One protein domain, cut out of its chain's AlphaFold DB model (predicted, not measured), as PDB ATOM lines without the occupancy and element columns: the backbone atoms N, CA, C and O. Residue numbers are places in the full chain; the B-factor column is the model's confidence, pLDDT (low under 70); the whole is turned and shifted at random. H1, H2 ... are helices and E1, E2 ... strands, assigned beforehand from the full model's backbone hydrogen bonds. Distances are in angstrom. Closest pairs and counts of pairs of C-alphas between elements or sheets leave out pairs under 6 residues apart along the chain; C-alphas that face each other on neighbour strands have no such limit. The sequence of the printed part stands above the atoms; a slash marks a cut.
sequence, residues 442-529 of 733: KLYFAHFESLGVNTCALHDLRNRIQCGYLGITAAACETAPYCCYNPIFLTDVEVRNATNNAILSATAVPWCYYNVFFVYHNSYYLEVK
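AT A GLANCE: This is residues 442 to 529 of the 733 residues of the protein "Epi-1" of Ciona intestinalis (UniProt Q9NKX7). Little here is regular structure: a small ribbon of two antiparallel strands, E1 and E2, sits in the middle, with H3 packed on it, H4 at one end, H1 and H5 towards the other. The printed part has 88 residues, 33 in named elements, mostly helix, ordered H1 H2 H3 E1 H4 E2 H5. It is compact, radius of gyration of the C-alphas 13.7 A, spanning 35 by 33 by 19 A.

IN THESE COORDINATES: Find E1, residues 483 to 485, from C-alpha 483 at (-47.695, -18.778, -3.288), then E2, 512 to 514. H3 is 474 to 479, H4 492 to 498, 9.9 A long, H1 445 to 450, H2 455 to 458; H5, 516 to 519, ends at (-45.670, -9.917, 0.350).

HOW THE PARTS SIT: Across E1 and E2, N 484 and O 513 are within hydrogen-bond range, 2.8 A. H3 and E1 come closest at C-alphas 477 and 485, 6.0 A. H1 and H2 only just touch, only at the corner, with 3 pairs of C-alphas within 8 A, closest 448 and 455, 6.6 A. H5 is close but not clearly touching H1, closest C-alphas 517 and 445, 5.3 A. H4 is apart from H1, H2, H3 and H5. Every O i to N i+4 pair is within range in H1, H3 and H4; H2 and H5 are too short.

THE WHOLE: The farthest C-alphas, Gly 471 and Lys 529, are 37.0 A apart. The printed part has no cut; H2 to H3 and H4 to E2 are long links. Residue 498 is under 70 in pLDDT.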
ATOM      1  N   LYS A 442     -36.148  -9.823  16.396       86.25
ATOM      2  CA  LYS A 442     -37.213  -9.764  15.386       86.25
ATOM      3  C   LYS A 442     -36.698 -10.286  14.050       86.25
ATOM      4  O   LYS A 442     -35.812  -9.683  13.454       86.25
ATOM      5  N   LEU A 443     -37.270 -11.389  13.587       85.44
ATOM      6  CA  LEU A 443     -36.894 -12.068  12.354       85.44
ATOM      7  C   LEU A 443     -37.862 -11.701  11.232       85.44
ATOM      8  O   LEU A 443     -39.055 -11.994  11.299       85.44
ATOM      9  N   TYR A 444     -37.320 -11.070  10.197       84.44
ATOM     10  CA  TYR A 444     -38.020 -10.690   8.965       84.44
ATOM     11  C   TYR A 444     -37.731 -11.693   7.844       84.44
ATOM     12  O   TYR A 444     -36.876 -12.566   7.997       84.44
ATOM     13  N   PHE A 445     -38.379 -11.529   6.688       82.81
ATOM     14  CA  PHE A 445     -38.187 -12.401   5.523       82.81
ATOM     15  C   PHE A 445     -36.706 -12.623   5.162       82.81
ATOM     16  O   PHE A 445     -36.273 -13.769   5.080       82.81
ATOM     17  N   ALA A 446     -35.911 -11.548   5.084       79.00
ATOM     18  CA  ALA A 446     -34.478 -11.620   4.771       79.00
ATOM     19  C   ALA A 446     -33.671 -12.497   5.752       79.00
ATOM     20  O   ALA A 446     -32.684 -13.122   5.367       79.00
ATOM     21  N   HIS A 447     -34.096 -12.583   7.020       85.06
ATOM     22  CA  HIS A 447     -33.450 -13.462   7.997       85.06
ATOM     23  C   HIS A 447     -33.747 -14.925   7.677       85.06
ATOM     24  O   HIS A 447     -32.834 -15.740   7.647       85.06
ATOM     25  N   PHE A 448     -35.010 -15.264   7.412       83.75
ATOM     26  CA  PHE A 448     -35.402 -16.638   7.092       83.75
ATOM     27  C   PHE A 448     -34.791 -17.128   5.780       83.75
ATOM     28  O   PHE A 448     -34.351 -18.273   5.714       83.75
ATOM     29  N   GLU A 449     -34.707 -16.250   4.780       81.00
ATOM     30  CA  GLU A 449     -34.001 -16.514   3.525       81.00
ATOM     31  C   GLU A 449     -32.517 -16.810   3.775       81.00
ATOM     32  O   GLU A 449     -32.010 -17.839   3.331       81.00
ATOM     33  N   SER A 450     -31.845 -15.977   4.577       81.75
ATOM     34  CA  SER A 450     -30.429 -16.166   4.924       81.75
ATOM     35  C   SER A 450     -30.167 -17.450   5.727       81.75
ATOM     36  O   SER A 450     -29.072 -18.003   5.664       81.75
ATOM     37  N   LEU A 451     -31.161 -17.941   6.476       81.94
ATOM     38  CA  LEU A 451     -31.093 -19.210   7.211       81.94
ATOM     39  C   LEU A 451     -31.428 -20.436   6.346       81.94
ATOM     40  O   LEU A 451     -31.315 -21.560   6.832       81.94
ATOM     41  N   GLY A 452     -31.909 -20.247   5.113       80.00
ATOM     42  CA  GLY A 452     -32.423 -21.334   4.276       80.00
ATOM     43  C   GLY A 452     -33.700 -21.986   4.824       80.00
ATOM     44  O   GLY A 452     -34.030 -23.113   4.455       80.00
ATOM     45  N   VAL A 453     -34.426 -21.310   5.720       80.94
ATOM     46  CA  VAL A 453     -35.670 -21.838   6.292       80.94
ATOM     47  C   VAL A 453     -36.809 -21.581   5.318       80.94
ATOM     48  O   VAL A 453     -37.060 -20.445   4.916       80.94
ATOM     49  N   ASN A 454     -37.554 -22.634   4.975       80.88
ATOM     50  CA  ASN A 454     -38.722 -22.493   4.118       80.88
ATOM     51  C   ASN A 454     -39.812 -21.663   4.821       80.88
ATOM     52  O   ASN A 454     -40.495 -22.136   5.733       80.88
ATOM     53  N   THR A 455     -40.004 -20.428   4.360       83.19
ATOM     54  CA  THR A 455     -40.986 -19.483   4.913       83.19
ATOM     55  C   THR A 455     -42.428 -19.938   4.708       83.19
ATOM     56  O   THR A 455     -43.300 -19.545   5.482       83.19
ATOM     57  N   CYS A 456     -42.694 -20.834   3.751       81.56
ATOM     58  CA  CYS A 456     -44.009 -21.447   3.586       81.56
ATOM     59  C   CYS A 456     -44.421 -22.287   4.802       81.56
ATOM     60  O   CYS A 456     -45.602 -22.310   5.148       81.56
ATOM     61  N   ALA A 457     -43.472 -22.927   5.492       78.19
ATOM     62  CA  ALA A 457     -43.746 -23.764   6.663       78.19
ATOM     63  C   ALA A 457     -43.973 -22.959   7.959       78.19
ATOM     64  O   ALA A 457     -44.286 -23.537   8.995       78.19
ATOM     65  N   LEU A 458     -43.826 -21.629   7.920       81.81
ATOM     66  CA  LEU A 458     -43.958 -20.752   9.091       81.81
ATOM     67  C   LEU A 458     -45.376 -20.187   9.276       81.81
ATOM     68  O   LEU A 458     -45.620 -19.448  10.231       81.81
ATOM     69  N   HIS A 459     -46.308 -20.516   8.376       81.62
ATOM     70  CA  HIS A 459     -47.683 -20.015   8.407       81.62
ATOM     71  C   HIS A 459     -48.599 -20.912   9.233       81.62
ATOM     72  O   HIS A 459     -48.885 -22.051   8.853       81.62
ATOM     73  N   ASP A 460     -49.121 -20.344  10.320       77.44
ATOM     74  CA  ASP A 460     -50.213 -20.936  11.093       77.44
ATOM     75  C   ASP A 460     -51.447 -21.141  10.199       77.44
ATOM     76  O   ASP A 460     -51.723 -20.330   9.311       77.44
ATOM     77  N   LEU A 461     -52.216 -22.202  10.452       79.12
ATOM     78  CA  LEU A 461     -53.397 -22.570   9.669       79.12
ATOM     79  C   LEU A 461     -54.422 -21.434   9.583       79.12
ATOM     80  O   LEU A 461     -55.072 -21.275   8.555       79.12
ATOM     81  N   ARG A 462     -54.533 -20.615  10.637       80.00
ATOM     82  CA  ARG A 462     -55.458 -19.466  10.691       80.00
ATOM     83  C   ARG A 462     -55.041 -18.305   9.796       80.00
ATOM     84  O   ARG A 462     -55.884 -17.518   9.387       80.00
ATOM     85  N   ASN A 463     -53.745 -18.189   9.527       77.62
ATOM     86  CA  ASN A 463     -53.165 -17.051   8.819       77.62
ATOM     87  C   ASN A 463     -52.979 -17.339   7.322       77.62
ATOM     88  O   ASN A 463     -52.458 -16.498   6.591       77.62
ATOM     89  N   ARG A 464     -53.397 -18.521   6.854       84.62
ATOM     90  CA  ARG A 464     -53.325 -18.905   5.444       84.62
ATOM     91  C   ARG A 464     -54.419 -18.196   4.655       84.62
ATOM     92  O   ARG A 464     -55.595 -18.531   4.761       84.62
ATOM     93  N   ILE A 465     -54.013 -17.239   3.828       84.69
ATOM     94  CA  ILE A 465     -54.894 -16.564   2.869       84.69
ATOM     95  C   ILE A 465     -54.805 -17.313   1.547       84.69
ATOM     96  O   ILE A 465     -53.708 -17.468   1.014       84.69
ATOM     97  N   GLN A 466     -55.941 -17.760   1.015       86.88
ATOM     98  CA  GLN A 466     -55.989 -18.530  -0.226       86.88
ATOM     99  C   GLN A 466     -55.274 -17.809  -1.379       86.88
ATOM    100  O   GLN A 466     -55.556 -16.644  -1.660       86.88
ATOM    101  N   CYS A 467     -54.384 -18.531  -2.063       86.25
ATOM    102  CA  CYS A 467     -53.794 -18.118  -3.330       86.25
ATOM    103  C   CYS A 467     -54.339 -18.992  -4.467       86.25
ATOM    104  O   CYS A 467     -54.491 -20.204  -4.318       86.25
ATOM    105  N   GLY A 468     -54.615 -18.372  -5.615       81.69
ATOM    106  CA  GLY A 468     -55.144 -19.061  -6.787       81.69
ATOM    107  C   GLY A 468     -56.627 -19.419  -6.656       81.69
ATOM    108  O   GLY A 468     -57.353 -18.870  -5.827       81.69
ATOM    109  N   TYR A 469     -57.091 -20.327  -7.514       79.62
ATOM    110  CA  TYR A 469     -58.487 -20.772  -7.547       79.62
ATOM    111  C   TYR A 469     -58.719 -22.007  -6.659       79.62
ATOM    112  O   TYR A 469     -57.793 -22.743  -6.314       79.62
ATOM    113  N   LEU A 470     -59.975 -22.241  -6.267       72.75
ATOM    114  CA  LEU A 470     -60.373 -23.426  -5.498       72.75
ATOM    115  C   LEU A 470     -60.092 -24.702  -6.308       72.75
ATOM    116  O   LEU A 470     -60.597 -24.848  -7.417       72.75
ATOM    117  N   GLY A 471     -59.298 -25.621  -5.754       74.12
ATOM    118  CA  GLY A 471     -58.911 -26.864  -6.435       74.12
ATOM    119  C   GLY A 471     -57.692 -26.744  -7.357       74.12
ATOM    120  O   GLY A 471     -57.470 -27.630  -8.178       74.12
ATOM    121  N   ILE A 472     -56.901 -25.672  -7.231       81.56
ATOM    122  CA  ILE A 472     -55.608 -25.543  -7.910       81.56
ATOM    123  C   ILE A 472     -54.715 -26.767  -7.650       81.56
ATOM    124  O   ILE A 472     -54.626 -27.271  -6.526       81.56
ATOM    125  N   THR A 473     -54.053 -27.262  -8.698       85.44
ATOM    126  CA  THR A 473     -53.109 -28.379  -8.571       85.44
ATOM    127  C   THR A 473     -51.849 -27.939  -7.824       85.44
ATOM    128  O   THR A 473     -51.484 -26.764  -7.858       85.44
ATOM    129  N   ALA A 474     -51.158 -28.885  -7.180       84.06
ATOM    130  CA  ALA A 474     -49.892 -28.621  -6.488       84.06
ATOM    131  C   ALA A 474     -48.892 -27.882  -7.393       84.06
ATOM    132  O   ALA A 474     -48.427 -26.800  -7.051       84.06
ATOM    133  N   ALA A 475     -48.683 -28.404  -8.606       84.12
ATOM    134  CA  ALA A 475     -47.781 -27.814  -9.590       84.12
ATOM    135  C   ALA A 475     -48.186 -26.384  -9.980       84.12
ATOM    136  O   ALA A 475     -47.340 -25.498 -10.028       84.12
ATOM    137  N   ALA A 476     -49.479 -26.131 -10.212       85.88
ATOM    138  CA  ALA A 476     -49.943 -24.791 -10.561       85.88
ATOM    139  C   ALA A 476     -49.775 -23.801  -9.394       85.88
ATOM    140  O   ALA A 476     -49.431 -22.643  -9.628       85.88
ATOM    141  N   CYS A 477     -49.972 -24.251  -8.151       87.44
ATOM    142  CA  CYS A 477     -49.757 -23.427  -6.964       87.44
ATOM    143  C   CYS A 477     -48.276 -23.086  -6.750       87.44
ATOM    144  O   CYS A 477     -47.950 -21.932  -6.496       87.44
ATOM    145  N   GLU A 478     -47.380 -24.065  -6.891       82.75
ATOM    146  CA  GLU A 478     -45.935 -23.868  -6.722       82.75
ATOM    147  C   GLU A 478     -45.334 -22.965  -7.806       82.75
ATOM    148  O   GLU A 478     -44.385 -22.230  -7.549       82.75
ATOM    149  N   THR A 479     -45.909 -22.972  -9.014       83.94
ATOM    150  CA  THR A 479     -45.514 -22.043 -10.085       83.94
ATOM    151  C   THR A 479     -46.106 -20.642  -9.934       83.94
ATOM    152  O   THR A 479     -45.659 -19.716 -10.613       83.94
ATOM    153  N   ALA A 480     -47.122 -20.465  -9.084       83.19
ATOM    154  CA  ALA A 480     -47.752 -19.168  -8.888       83.19
ATOM    155  C   ALA A 480     -46.848 -18.261  -8.029       83.19
ATOM    156  O   ALA A 480     -46.346 -18.684  -6.983       83.19
ATOM    157  N   PRO A 481     -46.633 -16.998  -8.437       79.94
ATOM    158  CA  PRO A 481     -45.731 -16.107  -7.724       79.94
ATOM    159  C   PRO A 481     -46.244 -15.835  -6.306       79.94
ATOM    160  O   PRO A 481     -47.419 -15.532  -6.107       79.94
ATOM    161  N   TYR A 482     -45.332 -15.897  -5.333       83.69
ATOM    162  CA  TYR A 482     -45.587 -15.634  -3.909       83.69
ATOM    163  C   TYR A 482     -46.538 -16.619  -3.220       83.69
ATOM    164  O   TYR A 482     -47.033 -16.324  -2.128       83.69
ATOM    165  N   CYS A 483     -46.782 -17.782  -3.824       88.88
ATOM    166  CA  CYS A 483     -47.695 -18.778  -3.288       88.88
ATOM    167  C   CYS A 483     -46.957 -19.996  -2.744       88.88
ATOM    168  O   CYS A 483     -45.881 -20.375  -3.197       88.88
ATOM    169  N   CYS A 484     -47.546 -20.573  -1.709       88.00
ATOM    170  CA  CYS A 484     -47.062 -21.733  -0.995       88.00
ATOM    171  C   CYS A 484     -48.086 -22.846  -1.128       88.00
ATOM    172  O   CYS A 484     -49.272 -22.629  -0.871       88.00
ATOM    173  N   TYR A 485     -47.608 -24.041  -1.458       86.50
ATOM    174  CA  TYR A 485     -48.404 -25.253  -1.414       86.50
ATOM    175  C   TYR A 485     -47.994 -26.087  -0.199       86.50
ATOM    176  O   TYR A 485     -46.844 -26.503  -0.080       86.50
ATOM    177  N   ASN A 486     -48.921 -26.305   0.734       83.75
ATOM    178  CA  ASN A 486     -48.711 -27.199   1.872       83.75
ATOM    179  C   ASN A 486     -50.033 -27.893   2.247       83.75
ATOM    180  O   ASN A 486     -50.848 -27.296   2.973       83.75
ATOM    181  N   PRO A 487     -50.270 -29.121   1.746       78.62
ATOM    182  CA  PRO A 487     -51.480 -29.870   2.045       78.62
ATOM    183  C   PRO A 487     -51.452 -30.359   3.493       78.62
ATOM    184  O   PRO A 487     -50.444 -30.861   3.985       78.62
ATOM    185  N   ILE A 488     -52.589 -30.237   4.174       73.00
ATOM    186  CA  ILE A 488     -52.756 -30.724   5.543       73.00
ATOM    187  C   ILE A 488     -53.858 -31.779   5.594       73.00
ATOM    188  O   ILE A 488     -54.952 -31.585   5.065       73.00
ATOM    189  N   PHE A 489     -53.568 -32.897   6.253       73.00
ATOM    190  CA  PHE A 489     -54.490 -34.022   6.405       73.00
ATOM    191  C   PHE A 489     -55.005 -34.068   7.843       73.00
ATOM    192  O   PHE A 489     -54.534 -34.864   8.652       73.00
ATOM    193  N   LEU A 490     -55.935 -33.168   8.164       75.06
ATOM    194  CA  LEU A 490     -56.548 -33.052   9.488       75.06
ATOM    195  C   LEU A 490     -58.049 -33.301   9.412       75.06
ATOM    196  O   LEU A 490     -58.691 -32.990   8.410       75.06
ATOM    197  N   THR A 491     -58.610 -33.848  10.482       79.19
ATOM    198  CA  THR A 491     -60.059 -33.950  10.676       79.19
ATOM    199  C   THR A 491     -60.649 -32.609  11.114       79.19
ATOM    200  O   THR A 491     -59.952 -31.750  11.654       79.19
ATOM    201  N   ASP A 492     -61.961 -32.423  10.947       79.06
ATOM    202  CA  ASP A 492     -62.646 -31.189  11.366       79.06
ATOM    203  C   ASP A 492     -62.471 -30.892  12.862       79.06
ATOM    204  O   ASP A 492     -62.373 -29.733  13.265       79.06
ATOM    205  N   VAL A 493     -62.405 -31.935  13.692       75.44
ATOM    206  CA  VAL A 493     -62.190 -31.808  15.140       75.44
ATOM    207  C   VAL A 493     -60.768 -31.329  15.435       75.44
ATOM    208  O   VAL A 493     -60.577 -30.423  16.243       75.44
ATOM    209  N   GLU A 494     -59.770 -31.880  14.746       70.94
ATOM    210  CA  GLU A 494     -58.370 -31.475  14.900       70.94
ATOM    211  C   GLU A 494     -58.138 -30.041  14.413       70.94
ATOM    212  O   GLU A 494     -57.434 -29.280  15.074       70.94
ATOM    213  N   VAL A 495     -58.778 -29.629  13.312       75.62
ATOM    214  CA  VAL A 495     -58.694 -28.245  12.823       75.62
ATOM    215  C   VAL A 495     -59.344 -27.273  13.796       75.62
ATOM    216  O   VAL A 495     -58.759 -26.228  14.078       75.62
ATOM    217  N   ARG A 496     -60.499 -27.609  14.373       76.06
ATOM    218  CA  ARG A 496     -61.119 -26.782  15.419       76.06
ATOM    219  C   ARG A 496     -60.207 -26.632  16.629       76.06
ATOM    220  O   ARG A 496     -60.019 -25.515  17.103       76.06
ATOM    221  N   ASN A 497     -59.586 -27.720  17.075       70.62
ATOM    222  CA  ASN A 497     -58.671 -27.693  18.212       70.62
ATOM    223  C   ASN A 497     -57.412 -26.864  17.911       70.62
ATOM    224  O   ASN A 497     -57.078 -25.967  18.680       70.62
ATOM    225  N   ALA A 498     -56.761 -27.076  16.764       67.38
ATOM    226  CA  ALA A 498     -55.574 -26.315  16.363       67.38
ATOM    227  C   ALA A 498     -55.890 -24.823  16.125       67.38
ATOM    228  O   ALA A 498     -55.089 -23.927  16.410       67.38
ATOM    229  N   THR A 499     -57.091 -24.523  15.625       70.81
ATOM    230  CA  THR A 499     -57.505 -23.155  15.298       70.81
ATOM    231  C   THR A 499     -58.299 -22.448  16.400       70.81
ATOM    232  O   THR A 499     -58.767 -21.334  16.173       70.81
ATOM    233  N   ASN A 500     -58.411 -23.021  17.606       71.44
ATOM    234  CA  ASN A 500     -59.269 -22.519  18.695       71.44
ATOM    235  C   ASN A 500     -60.671 -22.139  18.184       71.44
ATOM    236  O   ASN A 500     -61.174 -21.052  18.465       71.44
ATOM    237  N   ASN A 501     -61.277 -23.025  17.394       75.88
ATOM    238  CA  ASN A 501     -62.576 -22.856  16.742       75.88
ATOM    239  C   ASN A 501     -62.664 -21.719  15.705       75.88
ATOM    240  O   ASN A 501     -63.770 -21.390  15.282       75.88
ATOM    241  N   ALA A 502     -61.544 -21.133  15.261       76.56
ATOM    242  CA  ALA A 502     -61.560 -20.123  14.198       76.56
ATOM    243  C   ALA A 502     -61.917 -20.726  12.830       76.56
ATOM    244  O   ALA A 502     -62.592 -20.084  12.030       76.56
ATOM    245  N   ILE A 503     -61.496 -21.967  12.569       78.31
ATOM    246  CA  ILE A 503     -61.850 -22.717  11.365       78.31
ATOM    247  C   ILE A 503     -62.640 -23.959  11.786       78.31
ATOM    248  O   ILE A 503     -62.184 -24.768  12.592       78.31
ATOM    249  N   LEU A 504     -63.854 -24.096  11.249       77.25
ATOM    250  CA  LEU A 504     -64.809 -25.135  11.659       77.25
ATOM    251  C   LEU A 504     -64.706 -26.437  10.850       77.25
ATOM    252  O   LEU A 504     -65.217 -27.465  11.302       77.25
ATOM    253  N   SER A 505     -64.081 -26.381   9.673       79.56
ATOM    254  CA  SER A 505     -63.959 -27.488   8.719       79.56
ATOM    255  C   SER A 505     -62.537 -27.566   8.178       79.56
ATOM    256  O   SER A 505     -61.956 -26.538   7.829       79.56
ATOM    257  N   ALA A 506     -61.994 -28.771   8.034       76.12
ATOM    258  CA  ALA A 506     -60.668 -28.974   7.465       76.12
ATOM    259  C   ALA A 506     -60.578 -28.550   5.993       76.12
ATOM    260  O   ALA A 506     -59.541 -28.061   5.548       76.12
ATOM    261  N   THR A 507     -61.687 -28.642   5.257       78.00
ATOM    262  CA  THR A 507     -61.778 -28.193   3.857       78.00
ATOM    263  C   THR A 507     -61.691 -26.677   3.691       78.00
ATOM    264  O   THR A 507     -61.423 -26.202   2.592       78.00
ATOM    265  N   ALA A 508     -61.908 -25.912   4.764       80.69
ATOM    266  CA  ALA A 508     -61.817 -24.458   4.732       80.69
ATOM    267  C   ALA A 508     -60.373 -23.950   4.867       80.69
ATOM    268  O   ALA A 508     -60.139 -22.758   4.686       80.69
ATOM    269  N   VAL A 509     -59.405 -24.823   5.175       82.81
ATOM    270  CA  VAL A 509     -57.991 -24.441   5.243       82.81
ATOM    271  C   VAL A 509     -57.384 -24.467   3.835       82.81
ATOM    272  O   VAL A 509     -57.303 -25.539   3.231       82.81
ATOM    273  N   PRO A 510     -56.901 -23.330   3.300       85.88
ATOM    274  CA  PRO A 510     -56.296 -23.310   1.975       85.88
ATOM    275  C   PRO A 510     -54.988 -24.111   1.940       85.88
ATOM    276  O   PRO A 510     -54.064 -23.858   2.718       85.88
ATOM    277  N   TRP A 511     -54.893 -25.067   1.012       85.44
ATOM    278  CA  TRP A 511     -53.641 -25.789   0.733       85.44
ATOM    279  C   TRP A 511     -52.672 -24.945  -0.090       85.44
ATOM    280  O   TRP A 511     -51.465 -25.038   0.111       85.44
ATOM    281  N   CYS A 512     -53.212 -24.108  -0.979       88.62
ATOM    282  CA  CYS A 512     -52.480 -23.071  -1.692       88.62
ATOM    283  C   CYS A 512     -52.754 -21.711  -1.042       88.62
ATOM    284  O   CYS A 512     -53.907 -21.271  -0.995       88.62
ATOM    285  N   TYR A 513     -51.721 -21.049  -0.525       89.38
ATOM    286  CA  TYR A 513     -51.857 -19.782   0.195       89.38
ATOM    287  C   TYR A 513     -50.723 -18.805  -0.099       89.38
ATOM    288  O   TYR A 513     -49.636 -19.201  -0.507       89.38
ATOM    289  N   TYR A 514     -50.975 -17.516   0.115       87.75
ATOM    290  CA  TYR A 514     -49.958 -16.483  -0.042       87.75
ATOM    291  C   TYR A 514     -48.895 -16.567   1.047       87.75
ATOM    292  O   TYR A 514     -49.195 -16.678   2.238       87.75
ATOM    293  N   ASN A 515     -47.638 -16.420   0.645       87.75
ATOM    294  CA  ASN A 515     -46.543 -16.267   1.578       87.75
ATOM    295  C   ASN A 515     -46.469 -14.820   2.081       87.75
ATOM    296  O   ASN A 515     -45.843 -13.960   1.459       87.75
ATOM    297  N   VAL A 516     -47.086 -14.555   3.235       81.44
ATOM    298  CA  VAL A 516     -47.117 -13.220   3.865       81.44
ATOM    299  C   VAL A 516     -45.711 -12.642   4.061       81.44
ATOM    300  O   VAL A 516     -45.544 -11.434   3.937       81.44
ATOM    301  N   PHE A 517     -44.682 -13.469   4.286       80.62
ATOM    302  CA  PHE A 517     -43.313 -12.966   4.418       80.62
ATOM    303  C   PHE A 517     -42.756 -12.394   3.111       80.62
ATOM    304  O   PHE A 517     -42.031 -11.411   3.165       80.62
ATOM    305  N   PHE A 518     -43.100 -12.943   1.944       78.44
ATOM    306  CA  PHE A 518     -42.695 -12.338   0.669       78.44
ATOM    307  C   PHE A 518     -43.473 -11.047   0.398       78.44
ATOM    308  O   PHE A 518     -42.889 -10.028   0.034       78.44
ATOM    309  N   VAL A 519     -44.793 -11.071   0.615       79.12
ATOM    310  CA  VAL A 519     -45.670  -9.917   0.350       79.12
ATOM    311  C   VAL A 519     -45.333  -8.740   1.277       79.12
ATOM    312  O   VAL A 519     -45.250  -7.596   0.834       79.12
ATOM    313  N   TYR A 520     -45.072  -9.020   2.554       78.38
ATOM    314  CA  TYR A 520     -44.803  -8.044   3.612       78.38
ATOM    315  C   TYR A 520     -43.395  -8.200   4.204       78.38
ATOM    316  O   TYR A 520     -43.209  -8.177   5.423       78.38
ATOM    317  N   HIS A 521     -42.392  -8.318   3.335       72.94
ATOM    318  CA  HIS A 521     -40.993  -8.596   3.689       72.94
ATOM    319  C   HIS A 521     -40.379  -7.669   4.755       72.94
ATOM    320  O   HIS A 521     -39.539  -8.123   5.534       72.94
ATOM    321  N   ASN A 522     -40.828  -6.408   4.839       70.50
ATOM    322  CA  ASN A 522     -40.310  -5.408   5.784       70.50
ATOM    323  C   ASN A 522     -41.196  -5.162   7.013       70.50
ATOM    324  O   ASN A 522     -40.720  -4.606   8.002       70.50
ATOM    325  N   SER A 523     -42.485  -5.499   6.954       78.44
ATOM    326  CA  SER A 523     -43.444  -5.169   8.021       78.44
ATOM    327  C   SER A 523     -43.821  -6.374   8.872       78.44
ATOM    328  O   SER A 523     -44.111  -6.204  10.057       78.44
ATOM    329  N   TYR A 524     -43.782  -7.580   8.306       81.88
ATOM    330  CA  TYR A 524     -44.084  -8.803   9.033       81.88
ATOM    331  C   TYR A 524     -42.814  -9.409   9.639       81.88
ATOM    332  O   TYR A 524     -41.828  -9.646   8.938       81.88
ATOM    333  N   TYR A 525     -42.843  -9.670  10.946       84.12
ATOM    334  CA  TYR A 525     -41.744 -10.301  11.671       84.12
ATOM    335  C   TYR A 525     -42.251 -11.332  12.674       84.12
ATOM    336  O   TYR A 525     -43.343 -11.200  13.226       84.12
ATOM    337  N   LEU A 526     -41.416 -12.332  12.943       86.25
ATOM    338  CA  LEU A 526     -41.576 -13.236  14.075       86.25
ATOM    339  C   LEU A 526     -40.554 -12.879  15.149       86.25
ATOM    340  O   LEU A 526     -39.376 -12.693  14.852       86.25
ATOM    341  N   GLU A 527     -40.994 -12.776  16.396       88.38
ATOM    342  CA  GLU A 527     -40.104 -12.511  17.526       88.38
ATOM    343  C   GLU A 527     -39.653 -13.831  18.156       88.38
ATOM    344  O   GLU A 527     -40.477 -14.681  18.505       88.38
ATOM    345  N   VAL A 528     -38.340 -13.999  18.308       89.69
ATOM    346  CA  VAL A 528     -37.765 -15.092  19.096       89.69
ATOM    347  C   VAL A 528     -38.118 -14.862  20.557       89.69
ATOM    348  O   VAL A 528     -37.971 -13.751  21.068       89.69
ATOM    349  N   LYS A 529     -38.556 -15.906  21.260       89.50
ATOM    350  CA  LYS A 529     -38.886 -15.799  22.681       89.50
ATOM    351  C   LYS A 529     -37.708 -15.255  23.493       89.50
ATOM    352  O   LYS A 529     -36.537 -15.405  23.146       89.50
TER     353      LYS A 529